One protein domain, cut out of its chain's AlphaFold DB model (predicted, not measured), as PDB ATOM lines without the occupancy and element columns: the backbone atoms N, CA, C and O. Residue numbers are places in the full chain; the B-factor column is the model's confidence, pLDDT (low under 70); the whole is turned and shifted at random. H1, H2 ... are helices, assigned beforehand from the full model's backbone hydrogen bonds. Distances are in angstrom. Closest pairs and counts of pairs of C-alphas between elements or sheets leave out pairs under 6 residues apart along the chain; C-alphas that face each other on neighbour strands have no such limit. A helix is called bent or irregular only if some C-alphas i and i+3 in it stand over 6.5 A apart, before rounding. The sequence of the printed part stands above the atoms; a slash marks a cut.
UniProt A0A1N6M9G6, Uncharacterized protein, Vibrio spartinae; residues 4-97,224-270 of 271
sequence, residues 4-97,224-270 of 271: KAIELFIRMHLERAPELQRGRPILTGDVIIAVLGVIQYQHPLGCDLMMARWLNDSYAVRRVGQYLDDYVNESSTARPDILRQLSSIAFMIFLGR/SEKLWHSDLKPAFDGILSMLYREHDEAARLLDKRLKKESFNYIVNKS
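This is residues 4 to 97 and 224 to 270 of the 271 residues of an uncharacterized protein of Vibrio spartinae (UniProt A0A1N6M9G6). One long helix, H6, makes the length of a rod; shorter helices pack along it, H1 and H2 toward its last residues, H3 across its middle, H5 toward its first. H4 covers H3 and H5, and residues 18 to 23 stick out. The 141 printed residues hold six named helices, H1 to H6, and no named strand: all helix, loose, radius of gyration of the C-alphas 18.8 A, spans 66 by 27 by 21 A.

H1, residues 4 to 13, begins at C-alpha 4 (-18.123, 7.013, -1.769). H2 is 29 to 42, H3 44 to 55, H4 58 to 74, H5 80 to 94. H6, 225 to 267, 60.7 A, ends at C-alpha 267 (-0.039, 15.286, -9.962); it is irregular, C-alphas 230 and 233 being 7.1 A apart.

Closest C-alphas to H6 are Ala 5 of H1 to Asp 255, 5.2 A; Val 35 of H2 to Arg 257, 6.7 A; Gly 46 of H3 to His 247, 4.3 A, about perpendicular at 85 degrees; Ala 90 of H5 to Leu 240, 5.3 A. H3 and H4 form a hairpin, as do H4 and H5. Every O i to N i+4 pair is within hydrogen-bond range in H1 to H4, 10 of 11 in H5, 36 of 39 in H6.

Residues 98 to 223 are not printed, a 26.5 A C-alpha gap. H1 to H2 is a long link. Residues 13 to 27 and 262 to 270 are among those under pLDDT 70.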
ATOM      1  N   LYS A   4     -19.522   7.441  -1.763       70.88
ATOM      2  CA  LYS A   4     -18.123   7.013  -1.769       70.88
ATOM      3  C   LYS A   4     -17.270   7.604  -0.639       70.88
ATOM      4  O   LYS A   4     -16.383   6.920  -0.137       70.88
ATOM      5  N   ALA A   5     -17.500   8.855  -0.234       68.81
ATOM      6  CA  ALA A   5     -16.729   9.475   0.852       68.81
ATOM      7  C   ALA A   5     -17.117   8.882   2.217       68.81
ATOM      8  O   ALA A   5     -16.248   8.554   3.023       68.81
ATOM      9  N   ILE A   6     -18.420   8.675   2.427       71.00
ATOM     10  CA  ILE A   6     -18.966   7.995   3.608       71.00
ATOM     11  C   ILE A   6     -18.530   6.522   3.620       71.00
ATOM     12  O   ILE A   6     -18.143   6.003   4.657       71.00
ATOM     13  N   GLU A   7     -18.516   5.850   2.469       74.69
ATOM     14  CA  GLU A   7     -18.030   4.473   2.337       74.69
ATOM     15  C   GLU A   7     -16.547   4.342   2.716       74.69
ATOM     16  O   GLU A   7     -16.191   3.445   3.480       74.69
ATOM     17  N   LEU A   8     -15.676   5.231   2.218       70.25
ATOM     18  CA  LEU A   8     -14.258   5.260   2.600       70.25
ATOM     19  C   LEU A   8     -14.088   5.532   4.098       70.25
ATOM     20  O   LEU A   8     -13.283   4.873   4.752       70.25
ATOM     21  N   PHE A   9     -14.883   6.454   4.641       70.44
ATOM     22  CA  PHE A   9     -14.917   6.756   6.067       70.44
ATOM     23  C   PHE A   9     -15.300   5.530   6.907       70.44
ATOM     24  O   PHE A   9     -14.573   5.179   7.833       70.44
ATOM     25  N   ILE A  10     -16.379   4.827   6.551       70.44
ATOM     26  CA  ILE A  10     -16.807   3.600   7.237       70.44
ATOM     27  C   ILE A  10     -15.721   2.525   7.138       70.44
ATOM     28  O   ILE A  10     -15.363   1.920   8.143       70.44
ATOM     29  N   ARG A  11     -15.156   2.304   5.943       68.19
ATOM     30  CA  ARG A  11     -14.116   1.287   5.720       68.19
ATOM     31  C   ARG A  11     -12.852   1.521   6.538       68.19
ATOM     32  O   ARG A  11     -12.246   0.549   6.960       68.19
ATOM     33  N   MET A  12     -12.475   2.777   6.775       70.31
ATOM     34  CA  MET A  12     -11.329   3.124   7.622       70.31
ATOM     35  C   MET A  12     -11.529   2.758   9.098       70.31
ATOM     36  O   MET A  12     -10.551   2.495   9.790       70.31
ATOM     37  N   HIS A  13     -12.775   2.743   9.578       66.75
ATOM     38  CA  HIS A  13     -13.110   2.455  10.978       66.75
ATOM     39  C   HIS A  13     -13.462   0.980  11.227       66.75
ATOM     40  O   HIS A  13     -13.600   0.566  12.375       66.75
ATOM     41  N   LEU A  14     -13.613   0.176  10.171       58.81
ATOM     42  CA  LEU A  14     -13.751  -1.273  10.285       58.81
ATOM     43  C   LEU A  14     -12.347  -1.894  10.290       58.81
ATOM     44  O   LEU A  14     -11.561  -1.636   9.386       58.81
ATOM     45  N   GLU A  15     -12.046  -2.746  11.276       46.94
ATOM     46  CA  GLU A  15     -10.721  -3.351  11.555       46.94
ATOM     47  C   GLU A  15     -10.045  -4.076  10.369       46.94
ATOM     48  O   GLU A  15      -8.874  -4.444  10.444       46.94
ATOM     49  N   ARG A  16     -10.748  -4.279   9.248       43.00
ATOM     50  CA  ARG A  16     -10.180  -4.795   7.999       43.00
ATOM     51  C   ARG A  16      -9.987  -3.663   6.997       43.00
ATOM     52  O   ARG A  16     -10.842  -3.424   6.142       43.00
ATOM     53  N   ALA A  17      -8.831  -3.012   7.076       39.62
ATOM     54  CA  ALA A  17      -8.321  -2.190   5.985       39.62
ATOM     55  C   ALA A  17      -8.275  -3.022   4.678       39.62
ATOM     56  O   ALA A  17      -7.929  -4.206   4.726       39.62
ATOM     57  N   PRO A  18      -8.637  -2.460   3.510       44.72
ATOM     58  CA  PRO A  18      -8.646  -3.217   2.265       44.72
ATOM     59  C   PRO A  18      -7.233  -3.629   1.832       44.72
ATOM     60  O   PRO A  18      -6.293  -2.836   1.879       44.72
ATOM     61  N   GLU A  19      -7.121  -4.867   1.348       46.31
ATOM     62  CA  GLU A  19      -5.965  -5.372   0.610       46.31
ATOM     63  C   GLU A  19      -5.659  -4.477  -0.603       46.31
ATOM     64  O   GLU A  19      -6.559  -4.000  -1.303       46.31
ATOM     65  N   LEU A  20      -4.361  -4.248  -0.831       43.38
ATOM     66  CA  LEU A  20      -3.802  -3.374  -1.860       43.38
ATOM     67  C   LEU A  20      -4.394  -3.640  -3.257       43.38
ATOM     68  O   LEU A  20      -3.943  -4.537  -3.971       43.38
ATOM     69  N   GLN A  21      -5.309  -2.789  -3.729       42.84
ATOM     70  CA  GLN A  21      -5.595  -2.712  -5.162       42.84
ATOM     71  C   GLN A  21      -4.541  -1.835  -5.848       42.84
ATOM     72  O   GLN A  21      -4.554  -0.608  -5.745       42.84
ATOM     73  N   ARG A  22      -3.600  -2.482  -6.548       39.69
ATOM     74  CA  ARG A  22      -2.580  -1.821  -7.380       39.69
ATOM     75  C   ARG A  22      -3.248  -0.999  -8.498       39.69
ATOM     76  O   ARG A  22      -4.095  -1.517  -9.217       39.69
ATOM     77  N   GLY A  23      -2.820   0.257  -8.674       44.41
ATOM     78  CA  GLY A  23      -3.056   1.041  -9.901       44.41
ATOM     79  C   GLY A  23      -3.983   2.263  -9.813       44.41
ATOM     80  O   GLY A  23      -4.134   2.960 -10.811       44.41
ATOM     81  N   ARG A  24      -4.583   2.582  -8.657       52.12
ATOM     82  CA  ARG A  24      -5.288   3.867  -8.434       52.12
ATOM     83  C   ARG A  24      -4.558   4.697  -7.375       52.12
ATOM     84  O   ARG A  24      -3.920   4.095  -6.518       52.12
ATOM     85  N   PRO A  25      -4.610   6.044  -7.404       53.22
ATOM     86  CA  PRO A  25      -4.097   6.866  -6.306       53.22
ATOM     87  C   PRO A  25      -4.808   6.454  -5.012       53.22
ATOM     88  O   PRO A  25      -6.031   6.549  -4.905       53.22
ATOM     89  N   ILE A  26      -4.039   5.909  -4.070       60.09
ATOM     90  CA  ILE A  26      -4.549   5.397  -2.799       60.09
ATOM     91  C   ILE A  26      -4.430   6.538  -1.794       60.09
ATOM     92  O   ILE A  26      -3.322   6.914  -1.418       60.09
ATOM     93  N   LEU A  27      -5.565   7.094  -1.369       66.56
ATOM     94  CA  LEU A  27      -5.606   7.913  -0.159       66.56
ATOM     95  C   LEU A  27      -5.189   7.019   1.013       66.56
ATOM     96  O   LEU A  27      -5.836   6.000   1.264       66.56
ATOM     97  N   THR A  28      -4.100   7.366   1.696       72.06
ATOM     98  CA  THR A  28      -3.668   6.642   2.896       72.06
ATOM     99  C   THR A  28      -4.588   6.971   4.070       72.06
ATOM    100  O   THR A  28      -5.252   8.012   4.087       72.06
ATOM    101  N   GLY A  29      -4.613   6.088   5.070       69.69
ATOM    102  CA  GLY A  29      -5.400   6.302   6.285       69.69
ATOM    103  C   GLY A  29      -5.082   7.629   6.973       69.69
ATOM    104  O   GLY A  29      -6.000   8.352   7.346       69.69
ATOM    105  N   ASP A  30      -3.804   8.005   7.023       75.38
ATOM    106  CA  ASP A  30      -3.343   9.252   7.644       75.38
ATOM    107  C   ASP A  30      -3.896  10.498   6.946       75.38
ATOM    108  O   ASP A  30      -4.288  11.457   7.609       75.38
ATOM    109  N   VAL A  31      -3.997  10.483   5.611       76.81
ATOM    110  CA  VAL A  31      -4.588  11.593   4.845       76.81
ATOM    111  C   VAL A  31      -6.077  11.715   5.153       76.81
ATOM    112  O   VAL A  31      -6.584  12.822   5.330       76.81
ATOM    113  N   ILE A  32      -6.786  10.588   5.262       75.88
ATOM    114  CA  ILE A  32      -8.210  10.586   5.616       75.88
ATOM    115  C   ILE A  32      -8.398  11.124   7.042       75.88
ATOM    116  O   ILE A  32      -9.257  11.980   7.249       75.88
ATOM    117  N   ILE A  33      -7.571  10.694   8.001       80.50
ATOM    118  CA  ILE A  33      -7.597  11.177   9.393       80.50
ATOM    119  C   ILE A  33      -7.285  12.676   9.460       80.50
ATOM    120  O   ILE A  33      -8.007  13.418  10.122       80.50
ATOM    121  N   ALA A  34      -6.267  13.149   8.739       83.25
ATOM    122  CA  ALA A  34      -5.919  14.566   8.694       83.25
ATOM    123  C   ALA A  34      -7.068  15.408   8.118       83.25
ATOM    124  O   ALA A  34      -7.445  16.432   8.691       83.25
ATOM    125  N   VAL A  35      -7.680  14.958   7.018       84.56
ATOM    126  CA  VAL A  35      -8.848  15.622   6.421       84.56
ATOM    127  C   VAL A  35     -10.025  15.650   7.399       84.56
ATOM    128  O   VAL A  35     -10.656  16.700   7.542       84.56
ATOM    129  N   LEU A  36     -10.297  14.542   8.093       82.44
ATOM    130  CA  LEU A  36     -11.342  14.466   9.115       82.44
ATOM    131  C   LEU A  36     -11.081  15.431  10.268       82.44
ATOM    132  O   LEU A  36     -12.001  16.146  10.648       82.44
ATOM    133  N   GLY A  37      -9.848  15.512  10.770       85.94
ATOM    134  CA  GLY A  37      -9.485  16.435  11.845       85.94
ATOM    135  C   GLY A  37      -9.787  17.890  11.486       85.94
ATOM    136  O   GLY A  37     -10.364  18.626  12.286       85.94
ATOM    137  N   VAL A  38      -9.500  18.296  10.243       88.88
ATOM    138  CA  VAL A  38      -9.830  19.658   9.800       88.88
ATOM    139  C   VAL A  38     -11.341  19.869   9.674       88.88
ATOM    140  O   VAL A  38     -11.834  20.941  10.021       88.88
ATOM    141  N   ILE A  39     -12.095  18.882   9.186       89.81
ATOM    142  CA  ILE A  39     -13.557  19.014   9.065       89.81
ATOM    143  C   ILE A  39     -14.207  19.016  10.444       89.81
ATOM    144  O   ILE A  39     -15.104  19.813  10.669       89.81
ATOM    145  N   GLN A  40     -13.733  18.197  11.379       89.75
ATOM    146  CA  GLN A  40     -14.230  18.162  12.751       89.75
ATOM    147  C   GLN A  40     -14.027  19.501  13.465       89.75
ATOM    148  O   GLN A  40     -14.902  19.924  14.211       89.75
ATOM    149  N   TYR A  41     -12.920  20.197  13.195       89.75
ATOM    150  CA  TYR A  41     -12.713  21.556  13.695       89.75
ATOM    151  C   TYR A  41     -13.704  22.568  13.092       89.75
ATOM    152  O   TYR A  41     -14.185  23.452  13.792       89.75
ATOM    153  N   GLN A  42     -14.027  22.446  11.800       90.00
ATOM    154  CA  GLN A  42     -14.915  23.385  11.098       90.00
ATOM    155  C   GLN A  42     -16.410  23.112  11.328       90.00
ATOM    156  O   GLN A  42     -17.200  24.046  11.413       90.00
ATOM    157  N   HIS A  43     -16.795  21.838  11.406       92.44
ATOM    158  CA  HIS A  43     -18.171  21.346  11.485       92.44
ATOM    159  C   HIS A  43     -18.278  20.216  12.526       92.44
ATOM    160  O   HIS A  43     -18.529  19.059  12.166       92.44
ATOM    161  N   PRO A  44     -18.092  20.521  13.824       93.50
ATOM    162  CA  PRO A  44     -18.053  19.509  14.880       93.50
ATOM    163  C   PRO A  44     -19.357  18.709  14.973       93.50
ATOM    164  O   PRO A  44     -19.320  17.480  15.010       93.50
ATOM    165  N   LEU A  45     -20.509  19.387  14.914       95.06
ATOM    166  CA  LEU A  45     -21.819  18.737  14.956       95.06
ATOM    167  C   LEU A  45     -22.034  17.799  13.761       95.06
ATOM    168  O   LEU A  45     -22.436  16.655  13.948       95.06
ATOM    169  N   GLY A  46     -21.732  18.247  12.540       94.06
ATOM    170  CA  GLY A  46     -21.865  17.422  11.337       94.06
ATOM    171  C   GLY A  46     -20.996  16.159  11.383       94.06
ATOM    172  O   GLY A  46     -21.473  15.070  11.059       94.06
ATOM    173  N   CYS A  47     -19.754  16.272  11.866       92.25
ATOM    174  CA  CYS A  47     -18.878  15.119  12.090       92.25
ATOM    175  C   CYS A  47     -19.428  14.164  13.156       92.25
ATOM    176  O   CYS A  47     -19.433  12.950  12.942       92.25
ATOM    177  N   ASP A  48     -19.930  14.685  14.276       94.94
ATOM    178  CA  ASP A  48     -20.548  13.862  15.317       94.94
ATOM    179  C   ASP A  48     -21.801  13.140  14.805       94.94
ATOM    180  O   ASP A  48     -21.992  11.956  15.081       94.94
ATOM    181  N   LEU A  49     -22.610  13.798  13.975       95.00
ATOM    182  CA  LEU A  49     -23.760  13.184  13.313       95.00
ATOM    183  C   LEU A  49     -23.345  12.063  12.354       95.00
ATOM    184  O   LEU A  49     -23.989  11.013  12.331       95.00
ATOM    185  N   MET A  50     -22.261  12.248  11.595       91.38
ATOM    186  CA  MET A  50     -21.705  11.198  10.738       91.38
ATOM    187  C   MET A  50     -21.210   9.998  11.557       91.38
ATOM    188  O   MET A  50     -21.568   8.860  11.248       91.38
ATOM    189  N   MET A  51     -20.429  10.232  12.614       90.12
ATOM    190  CA  MET A  51     -19.929   9.174  13.500       90.12
ATOM    191  C   MET A  51     -21.077   8.423  14.187       90.12
ATOM    192  O   MET A  51     -21.114   7.191  14.183       90.12
ATOM    193  N   ALA A  52     -22.066   9.149  14.707       91.75
ATOM    194  CA  ALA A  52     -23.235   8.563  15.350       91.75
ATOM    195  C   ALA A  52     -24.068   7.717  14.373       91.75
ATOM    196  O   ALA A  52     -24.462   6.597  14.706       91.75
ATOM    197  N   ARG A  53     -24.325   8.226  13.159       89.69
ATOM    198  CA  ARG A  53     -25.181   7.558  12.168       89.69
ATOM    199  C   ARG A  53     -24.511   6.357  11.508       89.69
ATOM    200  O   ARG A  53     -25.169   5.339  11.305       89.69
ATOM    201  N   TRP A  54     -23.236   6.474  11.145       86.75
ATOM    202  CA  TRP A  54     -22.566   5.488  10.292       86.75
ATOM    203  C   TRP A  54     -21.655   4.528  11.055       86.75
ATOM    204  O   TRP A  54     -21.493   3.390  10.620       86.75
ATOM    205  N   LEU A  55     -21.096   4.955  12.192       85.25
ATOM    206  CA  LEU A  55     -20.196   4.135  13.012       85.25
ATOM    207  C   LEU A  55     -20.846   3.642  14.309       85.25
ATOM    208  O   LEU A  55     -20.252   2.834  15.014       85.25
ATOM    209  N   ASN A  56     -22.065   4.098  14.624       84.50
ATOM    210  CA  ASN A  56     -22.706   3.878  15.925       84.50
ATOM    211  C   ASN A  56     -21.824   4.321  17.110       84.50
ATOM    212  O   ASN A  56     -21.873   3.711  18.178       84.50
ATOM    213  N   ASP A  57     -21.033   5.385  16.932       89.69
ATOM    214  CA  ASP A  57     -20.150   5.912  17.975       89.69
ATOM    215  C   ASP A  57     -20.966   6.473  19.154       89.69
ATOM    216  O   ASP A  57     -21.737   7.429  19.013       89.69
ATOM    217  N   SER A  58     -20.804   5.871  20.335       90.06
ATOM    218  CA  SER A  58     -21.555   6.231  21.543       90.06
ATOM    219  C   SER A  58     -21.156   7.594  22.117       90.06
ATOM    220  O   SER A  58     -21.999   8.296  22.682       90.06
ATOM    221  N   TYR A  59     -19.899   8.007  21.947       93.50
ATOM    222  CA  TYR A  59     -19.421   9.311  22.389       93.50
ATOM    223  C   TYR A  59     -19.964  10.427  21.501       93.50
ATOM    224  O   TYR A  59     -20.368  11.466  22.024       93.50
ATOM    225  N   ALA A  60     -20.027  10.205  20.189       93.69
ATOM    226  CA  ALA A  60     -20.643  11.121  19.238       93.69
ATOM    227  C   ALA A  60     -22.144  11.273  19.516       93.69
ATOM    228  O   ALA A  60     -22.634  12.394  19.617       93.69
ATOM    229  N   VAL A  61     -22.860  10.167  19.763       93.69
ATOM    230  CA  VAL A  61     -24.273  10.201  20.189       93.69
ATOM    231  C   VAL A  61     -24.459  11.081  21.429       93.69
ATOM    232  O   VAL A  61     -25.376  11.899  21.466       93.69
ATOM    233  N   ARG A  62     -23.576  10.959  22.427       95.25
ATOM    234  CA  ARG A  62     -23.635  11.774  23.648       95.25
ATOM    235  C   ARG A  62     -23.366  13.258  23.383       95.25
ATOM    236  O   ARG A  62     -24.074  14.092  23.937       95.25
ATOM    237  N   ARG A  63     -22.375  13.594  22.549       96.12
ATOM    238  CA  ARG A  63     -22.065  14.993  22.194       96.12
ATOM    239  C   ARG A  63     -23.208  15.659  21.427       96.12
ATOM    240  O   ARG A  63     -23.574  16.780  21.763       96.12
ATOM    241  N   VAL A  64     -23.827  14.954  20.476       96.88
ATOM    242  CA  VAL A  64     -25.031  15.450  19.784       96.88
ATOM    243  C   VAL A  64     -26.190  15.625  20.766       96.88
ATOM    244  O   VAL A  64     -26.896  16.624  20.691       96.88
ATOM    245  N   GLY A  65     -26.373  14.690  21.704       95.81
ATOM    246  CA  GLY A  65     -27.381  14.812  22.760       95.81
ATOM    247  C   GLY A  65     -27.211  16.090  23.585       95.81
ATOM    248  O   GLY A  65     -28.162  16.853  23.711       95.81
ATOM    249  N   GLN A  66     -25.989  16.367  24.047       95.94
ATOM    250  CA  GLN A  66     -25.679  17.592  24.788       95.94
ATOM    251  C   GLN A  66     -25.955  18.849  23.954       95.94
ATOM    252  O   GLN A  66     -26.617  19.765  24.428       95.94
ATOM    253  N   TYR A  67     -25.517  18.865  22.691       96.19
ATOM    254  CA  TYR A  67     -25.785  19.982  21.784       96.19
ATOM    255  C   TYR A  67     -27.290  20.244  21.626       96.19
ATOM    256  O   TYR A  67     -27.730  21.390  21.607       96.19
ATOM    257  N   LEU A  68     -28.095  19.184  21.512       96.38
ATOM    258  CA  LEU A  68     -29.548  19.307  21.410       96.38
ATOM    259  C   LEU A  68     -30.181  19.821  22.704       96.38
ATOM    260  O   LEU A  68     -31.149  20.574  22.629       96.38
ATOM    261  N   ASP A  69     -29.662  19.437  23.869       94.50
ATOM    262  CA  ASP A  69     -30.128  19.969  25.150       94.50
ATOM    263  C   ASP A  69     -29.840  21.470  25.266       94.50
ATOM    264  O   ASP A  69     -30.739  22.232  25.632       94.50
ATOM    265  N   ASP A  70     -28.636  21.897  24.886       94.19
ATOM    266  CA  ASP A  70     -28.234  23.305  24.876       94.19
ATOM    267  C   ASP A  70     -29.089  24.111  23.879       94.19
ATOM    268  O   ASP A  70     -29.669  25.134  24.240       94.19
ATOM    269  N   TYR A  71     -29.304  23.578  22.670       93.25
ATOM    270  CA  TYR A  71     -30.190  24.172  21.663       93.25
ATOM    271  C   TYR A  71     -31.627  24.356  22.175       93.25
ATOM    272  O   TYR A  71     -32.265  25.379  21.924       93.25
ATOM    273  N   VAL A  72     -32.162  23.373  22.908       93.44
ATOM    274  CA  VAL A  72     -33.504  23.474  23.500       93.44
ATOM    275  C   VAL A  72     -33.541  24.519  24.615       93.44
ATOM    276  O   VAL A  72     -34.535  25.239  24.717       93.44
ATOM    277  N   ASN A  73     -32.484  24.639  25.419       90.38
ATOM    278  CA  ASN A  73     -32.398  25.653  26.474       90.38
ATOM    279  C   ASN A  73     -32.375  27.082  25.910       90.38
ATOM    280  O   ASN A  73     -32.922  27.989  26.531       90.38
ATOM    281  N   GLU A  74     -31.784  27.273  24.732       89.38
ATOM    282  CA  GLU A  74     -31.739  28.562  24.029       89.38
ATOM    283  C   GLU A  74     -33.011  28.854  23.213       89.38
ATOM    284  O   GLU A  74     -33.246  29.984  22.781       89.38
ATOM    285  N   SER A  75     -33.860  27.846  22.994       85.12
ATOM    286  CA  SER A  75     -35.072  27.990  22.191       85.12
ATOM    287  C   SER A  75     -36.173  28.767  22.922       85.12
ATOM    288  O   SER A  75     -36.447  28.554  24.102       85.12
ATOM    289  N   SER A  76     -36.886  29.635  22.201       82.19
ATOM    290  CA  SER A  76     -37.990  30.442  22.753       82.19
ATOM    291  C   SER A  76     -39.333  29.697  22.844       82.19
ATOM    292  O   SER A  76     -40.390  30.324  22.809       82.19
ATOM    293  N   THR A  77     -39.324  28.363  22.901       83.62
ATOM    294  CA  THR A  77     -40.559  27.561  22.922       83.62
ATOM    295  C   THR A  77     -41.309  27.702  24.248       83.62
ATOM    296  O   THR A  77     -40.708  27.870  25.311       83.62
ATOM    297  N   ALA A  78     -42.635  27.553  24.221       81.44
ATOM    298  CA  ALA A  78     -43.454  27.603  25.429       81.44
ATOM    299  C   ALA A  78     -43.282  26.361  26.327       81.44
ATOM    300  O   ALA A  78     -43.649  26.396  27.503       81.44
ATOM    301  N   ARG A  79     -42.775  25.242  25.784       89.06
ATOM    302  CA  ARG A  79     -42.626  23.955  26.496       89.06
ATOM    303  C   ARG A  79     -41.272  23.288  26.220       89.06
ATOM    304  O   ARG A  79     -41.220  22.276  25.511       89.06
ATOM    305  N   PRO A  80     -40.171  23.811  26.795       89.56
ATOM    306  CA  PRO A  80     -38.825  23.272  26.572       89.56
ATOM    307  C   PRO A  80     -38.664  21.840  27.106       89.56
ATOM    308  O   PRO A  80     -37.894  21.049  26.568       89.56
ATOM    309  N   ASP A  81     -39.437  21.459  28.125       90.56
ATOM    310  CA  ASP A  81     -39.497  20.097  28.655       90.56
ATOM    311  C   ASP A  81     -39.990  19.078  27.614       90.56
ATOM    312  O   ASP A  81     -39.418  17.994  27.479       90.56
ATOM    313  N   ILE A  82     -41.017  19.442  26.839       92.56
ATOM    314  CA  ILE A  82     -41.550  18.605  25.757       92.56
ATOM    315  C   ILE A  82     -40.610  18.647  24.556       92.56
ATOM    316  O   ILE A  82     -40.346  17.608  23.945       92.56
ATOM    317  N   LEU A  83     -40.075  19.826  24.228       93.12
ATOM    318  CA  LEU A  83     -39.166  19.973  23.097       93.12
ATOM    319  C   LEU A  83     -37.895  19.133  23.269       93.12
ATOM    320  O   LEU A  83     -37.436  18.549  22.295       93.12
ATOM    321  N   ARG A  84     -37.387  18.965  24.496       93.31
ATOM    322  CA  ARG A  84     -36.254  18.067  24.786       93.31
ATOM    323  C   ARG A  84     -36.549  16.598  24.469       93.31
ATOM    324  O   ARG A  84     -35.705  15.871  23.955       93.31
ATOM    325  N   GLN A  85     -37.771  16.136  24.724       90.75
ATOM    326  CA  GLN A  85     -38.162  14.779  24.325       90.75
ATOM    327  C   GLN A  85     -38.300  14.672  22.804       90.75
ATOM    328  O   GLN A  85     -37.881  13.685  22.200       90.75
ATOM    329  N   LEU A  86     -38.860  15.705  22.176       92.44
ATOM    330  CA  LEU A  86     -39.000  15.782  20.727       92.44
ATOM    331  C   LEU A  86     -37.646  15.866  20.010       92.44
ATOM    332  O   LEU A  86     -37.506  15.251  18.956       92.44
ATOM    333  N   SER A  87     -36.646  16.548  20.576       93.94
ATOM    334  CA  SER A  87     -35.291  16.627  20.020       93.94
ATOM    335  C   SER A  87     -34.616  15.253  20.024       93.94
ATOM    336  O   SER A  87     -34.055  14.843  19.009       93.94
ATOM    337  N   SER A  88     -34.778  14.480  21.102       91.06
ATOM    338  CA  SER A  88     -34.324  13.085  21.171       91.06
ATOM    339  C   SER A  88     -35.007  12.202  20.117       91.06
ATOM    340  O   SER A  88     -34.349  11.426  19.421       91.06
ATOM    341  N   ILE A  89     -36.320  12.365  19.905       90.00
ATOM    342  CA  ILE A  89     -37.050  11.642  18.848       90.00
ATOM    343  C   ILE A  89     -36.565  12.059  17.454       90.00
ATOM    344  O   ILE A  89     -36.368  11.194  16.599       90.00
ATOM    345  N   ALA A  90     -36.350  13.355  17.215       93.25
ATOM    346  CA  ALA A  90     -35.804  13.861  15.959       93.25
ATOM    347  C   ALA A  90     -34.418  13.265  15.691       93.25
ATOM    348  O   ALA A  90     -34.145  12.810  14.579       93.25
ATOM    349  N   PHE A  91     -33.574  13.174  16.719       93.38
ATOM    350  CA  PHE A  91     -32.267  12.548  16.599       93.38
ATOM    351  C   PHE A  91     -32.367  11.048  16.302       93.38
ATOM    352  O   PHE A  91     -31.684  10.554  15.412       93.38
ATOM    353  N   MET A  92     -33.281  10.319  16.946       89.25
ATOM    354  CA  MET A  92     -33.530   8.907  16.635       89.25
ATOM    355  C   MET A  92     -34.024   8.699  15.196       89.25
ATOM    356  O   MET A  92     -33.552   7.786  14.516       89.25
ATOM    357  N   ILE A  93     -34.909   9.574  14.702       89.56
ATOM    358  CA  ILE A  93     -35.336   9.593  13.294       89.56
ATOM    359  C   ILE A  93     -34.131   9.824  12.382       89.56
ATOM    360  O   ILE A  93     -33.953   9.088  11.411       89.56
ATOM    361  N   PHE A  94     -33.284  10.803  12.708       91.50
ATOM    362  CA  PHE A  94     -32.049  11.061  11.975       91.50
ATOM    363  C   PHE A  94     -31.095   9.860  12.013       91.50
ATOM    364  O   PHE A  94     -30.466   9.562  11.011       91.50
ATOM    365  N   LEU A  95     -30.994   9.106  13.103       88.75
ATOM    366  CA  LEU A  95     -30.173   7.888  13.138       88.75
ATOM    367  C   LEU A  95     -30.814   6.711  12.385       88.75
ATOM    368  O   LEU A  95     -30.216   5.641  12.286       88.75
ATOM    369  N   GLY A  96     -32.030   6.878  11.859       85.56
ATOM    370  CA  GLY A  96     -32.782   5.811  11.210       85.56
ATOM    371  C   GLY A  96     -33.247   4.728  12.186       85.56
ATOM    372  O   GLY A  96     -33.461   3.585  11.772       85.56
ATOM    373  N   ARG A  97     -33.391   5.072  13.470       85.56
ATOM    374  CA  ARG A  97     -33.794   4.154  14.537       85.56
ATOM    375  C   ARG A  97     -35.303   4.253  14.802       85.56
ATOM    376  O   ARG A  97     -35.858   5.355  14.793       85.56
ATOM    377  N   SER A 224     -52.147  19.905  23.303       91.62
ATOM    378  CA  SER A 224     -53.253  20.370  22.465       91.62
ATOM    379  C   SER A 224     -52.812  20.483  21.005       91.62
ATOM    380  O   SER A 224     -51.667  20.831  20.718       91.62
ATOM    381  N   GLU A 225     -53.719  20.223  20.063       92.00
ATOM    382  CA  GLU A 225     -53.395  20.336  18.632       92.00
ATOM    383  C   GLU A 225     -52.956  21.754  18.258       92.00
ATOM    384  O   GLU A 225     -52.024  21.921  17.475       92.00
ATOM    385  N   LYS A 226     -53.548  22.777  18.890       92.94
ATOM    386  CA  LYS A 226     -53.137  24.172  18.708       92.94
ATOM    387  C   LYS A 226     -51.662  24.375  19.069       92.94
ATOM    388  O   LYS A 226     -50.919  24.855  18.223       92.94
ATOM    389  N   LEU A 227     -51.240  23.963  20.271       91.75
ATOM    390  CA  LEU A 227     -49.847  24.092  20.721       91.75
ATOM    391  C   LEU A 227     -48.890  23.259  19.857       91.75
ATOM    392  O   LEU A 227     -47.795  23.707  19.520       91.75
ATOM    393  N   TRP A 228     -49.317  22.053  19.477       93.75
ATOM    394  CA  TRP A 228     -48.548  21.192  18.588       93.75
ATOM    395  C   TRP A 228     -48.264  21.878  17.251       93.75
ATOM    396  O   TRP A 228     -47.113  21.947  16.832       93.75
ATOM    397  N   HIS A 229     -49.293  22.407  16.590       93.56
ATOM    398  CA  HIS A 229     -49.145  23.005  15.268       93.56
ATOM    399  C   HIS A 229     -48.473  24.382  15.287       93.56
ATOM    400  O   HIS A 229     -47.770  24.698  14.329       93.56
ATOM    401  N   SER A 230     -48.668  25.184  16.339       92.75
ATOM    402  CA  SER A 230     -48.146  26.554  16.393       92.75
ATOM    403  C   SER A 230     -46.691  26.661  16.849       92.75
ATOM    404  O   SER A 230     -46.022  27.605  16.454       92.75
ATOM    405  N   ASP A 231     -46.217  25.743  17.697       92.00
ATOM    406  CA  ASP A 231     -44.924  25.877  18.392       92.00
ATOM    407  C   ASP A 231     -44.076  24.601  18.258       92.00
ATOM    408  O   ASP A 231     -43.030  24.587  17.605       92.00
ATOM    409  N   LEU A 232     -44.577  23.473  18.772       93.19
ATOM    410  CA  LEU A 232     -43.765  22.259  18.925       93.19
ATOM    411  C   LEU A 232     -43.413  21.568  17.605       93.19
ATOM    412  O   LEU A 232     -42.288  21.100  17.443       93.19
ATOM    413  N   LYS A 233     -44.351  21.475  16.655       93.94
ATOM    414  CA  LYS A 233     -44.100  20.846  15.352       93.94
ATOM    415  C   LYS A 233     -43.088  21.653  14.526       93.94
ATOM    416  O   LYS A 233     -42.145  21.028  14.049       93.94
ATOM    417  N   PRO A 234     -43.221  22.987  14.363       93.69
ATOM    418  CA  PRO A 234     -42.186  23.796  13.721       93.69
ATOM    419  C   PRO A 234     -40.804  23.636  14.364       93.69
ATOM    420  O   PRO A 234     -39.826  23.446  13.645       93.69
ATOM    421  N   ALA A 235     -40.720  23.645  15.700       93.38
ATOM    422  CA  ALA A 235     -39.455  23.452  16.406       93.38
ATOM    423  C   ALA A 235     -38.861  22.051  16.156       93.38
ATOM    424  O   ALA A 235     -37.679  21.922  15.843       93.38
ATOM    425  N   PHE A 236     -39.687  21.003  16.211       93.56
ATOM    426  CA  PHE A 236     -39.288  19.631  15.887       93.56
ATOM    427  C   PHE A 236     -38.792  19.487  14.439       93.56
ATOM    428  O   PHE A 236     -37.731  18.906  14.205       93.56
ATOM    429  N   ASP A 237     -39.531  20.027  13.467       94.12
ATOM    430  CA  ASP A 237     -39.147  19.989  12.054       94.12
ATOM    431  C   ASP A 237     -37.860  20.795  11.811       94.12
ATOM    432  O   ASP A 237     -37.012  20.382  11.017       94.12
ATOM    433  N   GLY A 238     -37.687  21.914  12.522       94.12
ATOM    434  CA  GLY A 238     -36.475  22.730  12.510       94.12
ATOM    435  C   GLY A 238     -35.253  21.965  13.014       94.12
ATOM    436  O   GLY A 238     -34.231  21.933  12.327       94.12
ATOM    437  N   ILE A 239     -35.379  21.272  14.150       95.06
ATOM    438  CA  ILE A 239     -34.319  20.409  14.692       95.06
ATOM    439  C   ILE A 239     -33.973  19.306  13.694       95.06
ATOM    440  O   ILE A 239     -32.806  19.115  13.360       95.06
ATOM    441  N   LEU A 240     -34.975  18.593  13.173       94.62
ATOM    442  CA  LEU A 240     -34.737  17.507  12.227       94.62
ATOM    443  C   LEU A 240     -34.039  18.008  10.952       94.62
ATOM    444  O   LEU A 240     -33.095  17.380  10.476       94.62
ATOM    445  N   SER A 241     -34.466  19.159  10.430       95.12
ATOM    446  CA  SER A 241     -33.868  19.791   9.248       95.12
ATOM    447  C   SER A 241     -32.425  20.228   9.497       95.12
ATOM    448  O   SER A 241     -31.570  20.023   8.638       95.12
ATOM    449  N   MET A 242     -32.138  20.786  10.676       96.25
ATOM    450  CA  MET A 242     -30.782  21.131  11.099       96.25
ATOM    451  C   MET A 242     -29.882  19.891  11.115       96.25
ATOM    452  O   MET A 242     -28.817  19.928  10.512       96.25
ATOM    453  N   LEU A 243     -30.316  18.783  11.728       96.25
ATOM    454  CA  LEU A 243     -29.510  17.555  11.792       96.25
ATOM    455  C   LEU A 243     -29.134  17.046  10.392       96.25
ATOM    456  O   LEU A 243     -27.971  16.745  10.133       96.25
ATOM    457  N   TYR A 244     -30.094  16.994   9.464       94.56
ATOM    458  CA  TYR A 244     -29.802  16.599   8.084       94.56
ATOM    459  C   TYR A 244     -28.861  17.578   7.381       94.56
ATOM    460  O   TYR A 244     -27.914  17.145   6.730       94.56
ATOM    461  N   ARG A 245     -29.075  18.888   7.541       95.81
ATOM    462  CA  ARG A 245     -28.238  19.917   6.914       95.81
ATOM    463  C   ARG A 245     -26.786  19.850   7.391       95.81
ATOM    464  O   ARG A 245     -25.885  19.869   6.559       95.81
ATOM    465  N   GLU A 246     -26.560  19.763   8.699       95.25
ATOM    466  CA  GLU A 246     -25.212  19.714   9.283       95.25
ATOM    467  C   GLU A 246     -24.469  18.435   8.883       95.25
ATOM    468  O   GLU A 246     -23.289  18.477   8.532       95.25
ATOM    469  N   HIS A 247     -25.173  17.299   8.868       93.88
ATOM    470  CA  HIS A 247     -24.637  16.041   8.355       93.88
ATOM    471  C   HIS A 247     -24.239  16.148   6.876       93.88
ATOM    472  O   HIS A 247     -23.121  15.785   6.503       93.88
ATOM    473  N   ASP A 248     -25.145  16.638   6.029       91.31
ATOM    474  CA  ASP A 248     -24.934  16.683   4.583       91.31
ATOM    475  C   ASP A 248     -23.818  17.663   4.207       91.31
ATOM    476  O   ASP A 248     -23.029  17.380   3.301       91.31
ATOM    477  N   GLU A 249     -23.698  18.781   4.926       92.88
ATOM    478  CA  GLU A 249     -22.616  19.740   4.718       92.88
ATOM    479  C   GLU A 249     -21.255  19.158   5.118       92.88
ATOM    480  O   GLU A 249     -20.304  19.235   4.333       92.88
ATOM    481  N   ALA A 250     -21.157  18.488   6.272       90.62
ATOM    482  CA  ALA A 250     -19.928  17.802   6.672       90.62
ATOM    483  C   ALA A 250     -19.533  16.705   5.667       90.62
ATOM    484  O   ALA A 250     -18.375  16.635   5.241       90.62
ATOM    485  N   ALA A 251     -20.497  15.905   5.201       87.88
ATOM    486  CA  ALA A 251     -20.263  14.875   4.190       87.88
ATOM    487  C   ALA A 251     -19.803  15.470   2.846       87.88
ATOM    488  O   ALA A 251     -18.904  14.930   2.190       87.88
ATOM    489  N   ARG A 252     -20.374  16.608   2.432       89.88
ATOM    490  CA  ARG A 252     -19.984  17.331   1.212       89.88
ATOM    491  C   ARG A 252     -18.564  17.883   1.310       89.88
ATOM    492  O   ARG A 252     -17.801  17.792   0.344       89.88
ATOM    493  N   LEU A 253     -18.193  18.445   2.457       89.19
ATOM    494  CA  LEU A 253     -16.844  18.955   2.704       89.19
ATOM    495  C   LEU A 253     -15.809  17.833   2.746       89.19
ATOM    496  O   LEU A 253     -14.724  17.998   2.179       89.19
ATOM    497  N   LEU A 254     -16.164  16.687   3.333       86.00
ATOM    498  CA  LEU A 254     -15.346  15.477   3.296       86.00
ATOM    499  C   LEU A 254     -15.084  15.032   1.862       86.00
ATOM    500  O   LEU A 254     -13.928  14.909   1.461       86.00
ATOM    501  N   ASP A 255     -16.134  14.872   1.059       84.94
ATOM    502  CA  ASP A 255     -16.006  14.477  -0.345       84.94
ATOM    503  C   ASP A 255     -15.139  15.464  -1.146       84.94
ATOM    504  O   ASP A 255     -14.231  15.054  -1.872       84.94
ATOM    505  N   LYS A 256     -15.356  16.774  -0.968       87.62
ATOM    506  CA  LYS A 256     -14.580  17.819  -1.651       87.62
ATOM    507  C   LYS A 256     -13.093  17.762  -1.289       87.62
ATOM    508  O   LYS A 256     -12.248  17.862  -2.182       87.62
ATOM    509  N   ARG A 257     -12.759  17.609  -0.005       85.62
ATOM    510  CA  ARG A 257     -11.366  17.560   0.469       85.62
ATOM    511  C   ARG A 257     -10.669  16.270   0.049       85.62
ATOM    512  O   ARG A 257      -9.576  16.343  -0.498       85.62
ATOM    513  N   LEU A 258     -11.321  15.115   0.192       82.44
ATOM    514  CA  LEU A 258     -10.757  13.833  -0.247       82.44
ATOM    515  C   LEU A 258     -10.485  13.808  -1.758       82.44
ATOM    516  O   LEU A 258      -9.455  13.291  -2.192       82.44
ATOM    517  N   LYS A 259     -11.367  14.405  -2.573       82.94
ATOM    518  CA  LYS A 259     -11.135  14.564  -4.018       82.94
ATOM    519  C   LYS A 259      -9.939  15.463  -4.319       82.94
ATOM    520  O   LYS A 259      -9.153  15.124  -5.200       82.94
ATOM    521  N   LYS A 260      -9.779  16.569  -3.585       83.38
ATOM    522  CA  LYS A 260      -8.629  17.473  -3.735       83.38
ATOM    523  C   LYS A 260      -7.312  16.759  -3.419       83.38
ATOM    524  O   LYS A 260      -6.391  16.818  -4.226       83.38
ATOM    525  N   GLU A 261      -7.254  16.023  -2.311       78.12
ATOM    526  CA  GLU A 261      -6.055  15.261  -1.938       78.12
ATOM    527  C   GLU A 261      -5.758  14.123  -2.922       78.12
ATOM    528  O   GLU A 261      -4.608  13.910  -3.301       78.12
ATOM    529  N   SER A 262      -6.794  13.445  -3.428       69.75
ATOM    530  CA  SER A 262      -6.630  12.425  -4.474       69.75
ATOM    531  C   SER A 262      -6.024  13.009  -5.751       69.75
ATOM    532  O   SER A 262      -5.188  12.368  -6.379       69.75
ATOM    533  N   PHE A 263      -6.437  14.220  -6.140       62.19
ATOM    534  CA  PHE A 263      -5.931  14.899  -7.333       62.19
ATOM    535  C   PHE A 263      -4.478  15.358  -7.151       62.19
ATOM    536  O   PHE A 263      -3.645  15.102  -8.016       62.19
ATOM    537  N   ASN A 264      -4.146  15.936  -5.992       60.69
ATOM    538  CA  ASN A 264      -2.773  16.319  -5.643       60.69
ATOM    539  C   ASN A 264      -1.816  15.114  -5.659       60.69
ATOM    540  O   ASN A 264      -0.683  15.222  -6.123       60.69
ATOM    541  N   TYR A 265      -2.283  13.946  -5.208       58.28
ATOM    542  CA  TYR A 265      -1.487  12.718  -5.201       58.28
ATOM    543  C   TYR A 265      -1.181  12.183  -6.614       58.28
ATOM    544  O   TYR A 265      -0.126  11.593  -6.831       58.28
ATOM    545  N   ILE A 266      -2.079  12.392  -7.586       57.66
ATOM    546  CA  ILE A 266      -1.846  12.031  -8.999       57.66
ATOM    547  C   ILE A 266      -0.801  12.964  -9.621       57.66
ATOM    548  O   ILE A 266       0.121  12.499 -10.292       57.66
ATOM    549  N   VAL A 267      -0.932  14.271  -9.383       56.97
ATOM    550  CA  VAL A 267      -0.039  15.286  -9.962       56.97
ATOM    551  C   VAL A 267       1.393  15.111  -9.449       56.97
ATOM    552  O   VAL A 267       2.323  15.095 -10.247       56.97
ATOM    553  N   ASN A 268       1.576  14.855  -8.150       53.41
ATOM    554  CA  ASN A 268       2.904  14.695  -7.545       53.41
ATOM    555  C   ASN A 268       3.622  13.376  -7.891       53.41
ATOM    556  O   ASN A 268       4.809  13.256  -7.618       53.41
ATOM    557  N   LYS A 269       2.931  12.379  -8.464       51.50
ATOM    558  CA  LYS A 269       3.551  11.138  -8.977       51.50
ATOM    559  C   LYS A 269       3.894  11.189 -10.469       51.50
ATOM    560  O   LYS A 269       4.455  10.228 -10.984       51.50
ATOM    561  N   SER A 270       3.497  12.258 -11.158       45.50
ATOM    562  CA  SER A 270       3.672  12.430 -12.609       45.50
ATOM    563  C   SER A 270       4.840  13.368 -12.959       45.50
ATOM    564  O   SER A 270       4.966  13.772 -14.114       45.50
TER     565      SER A 270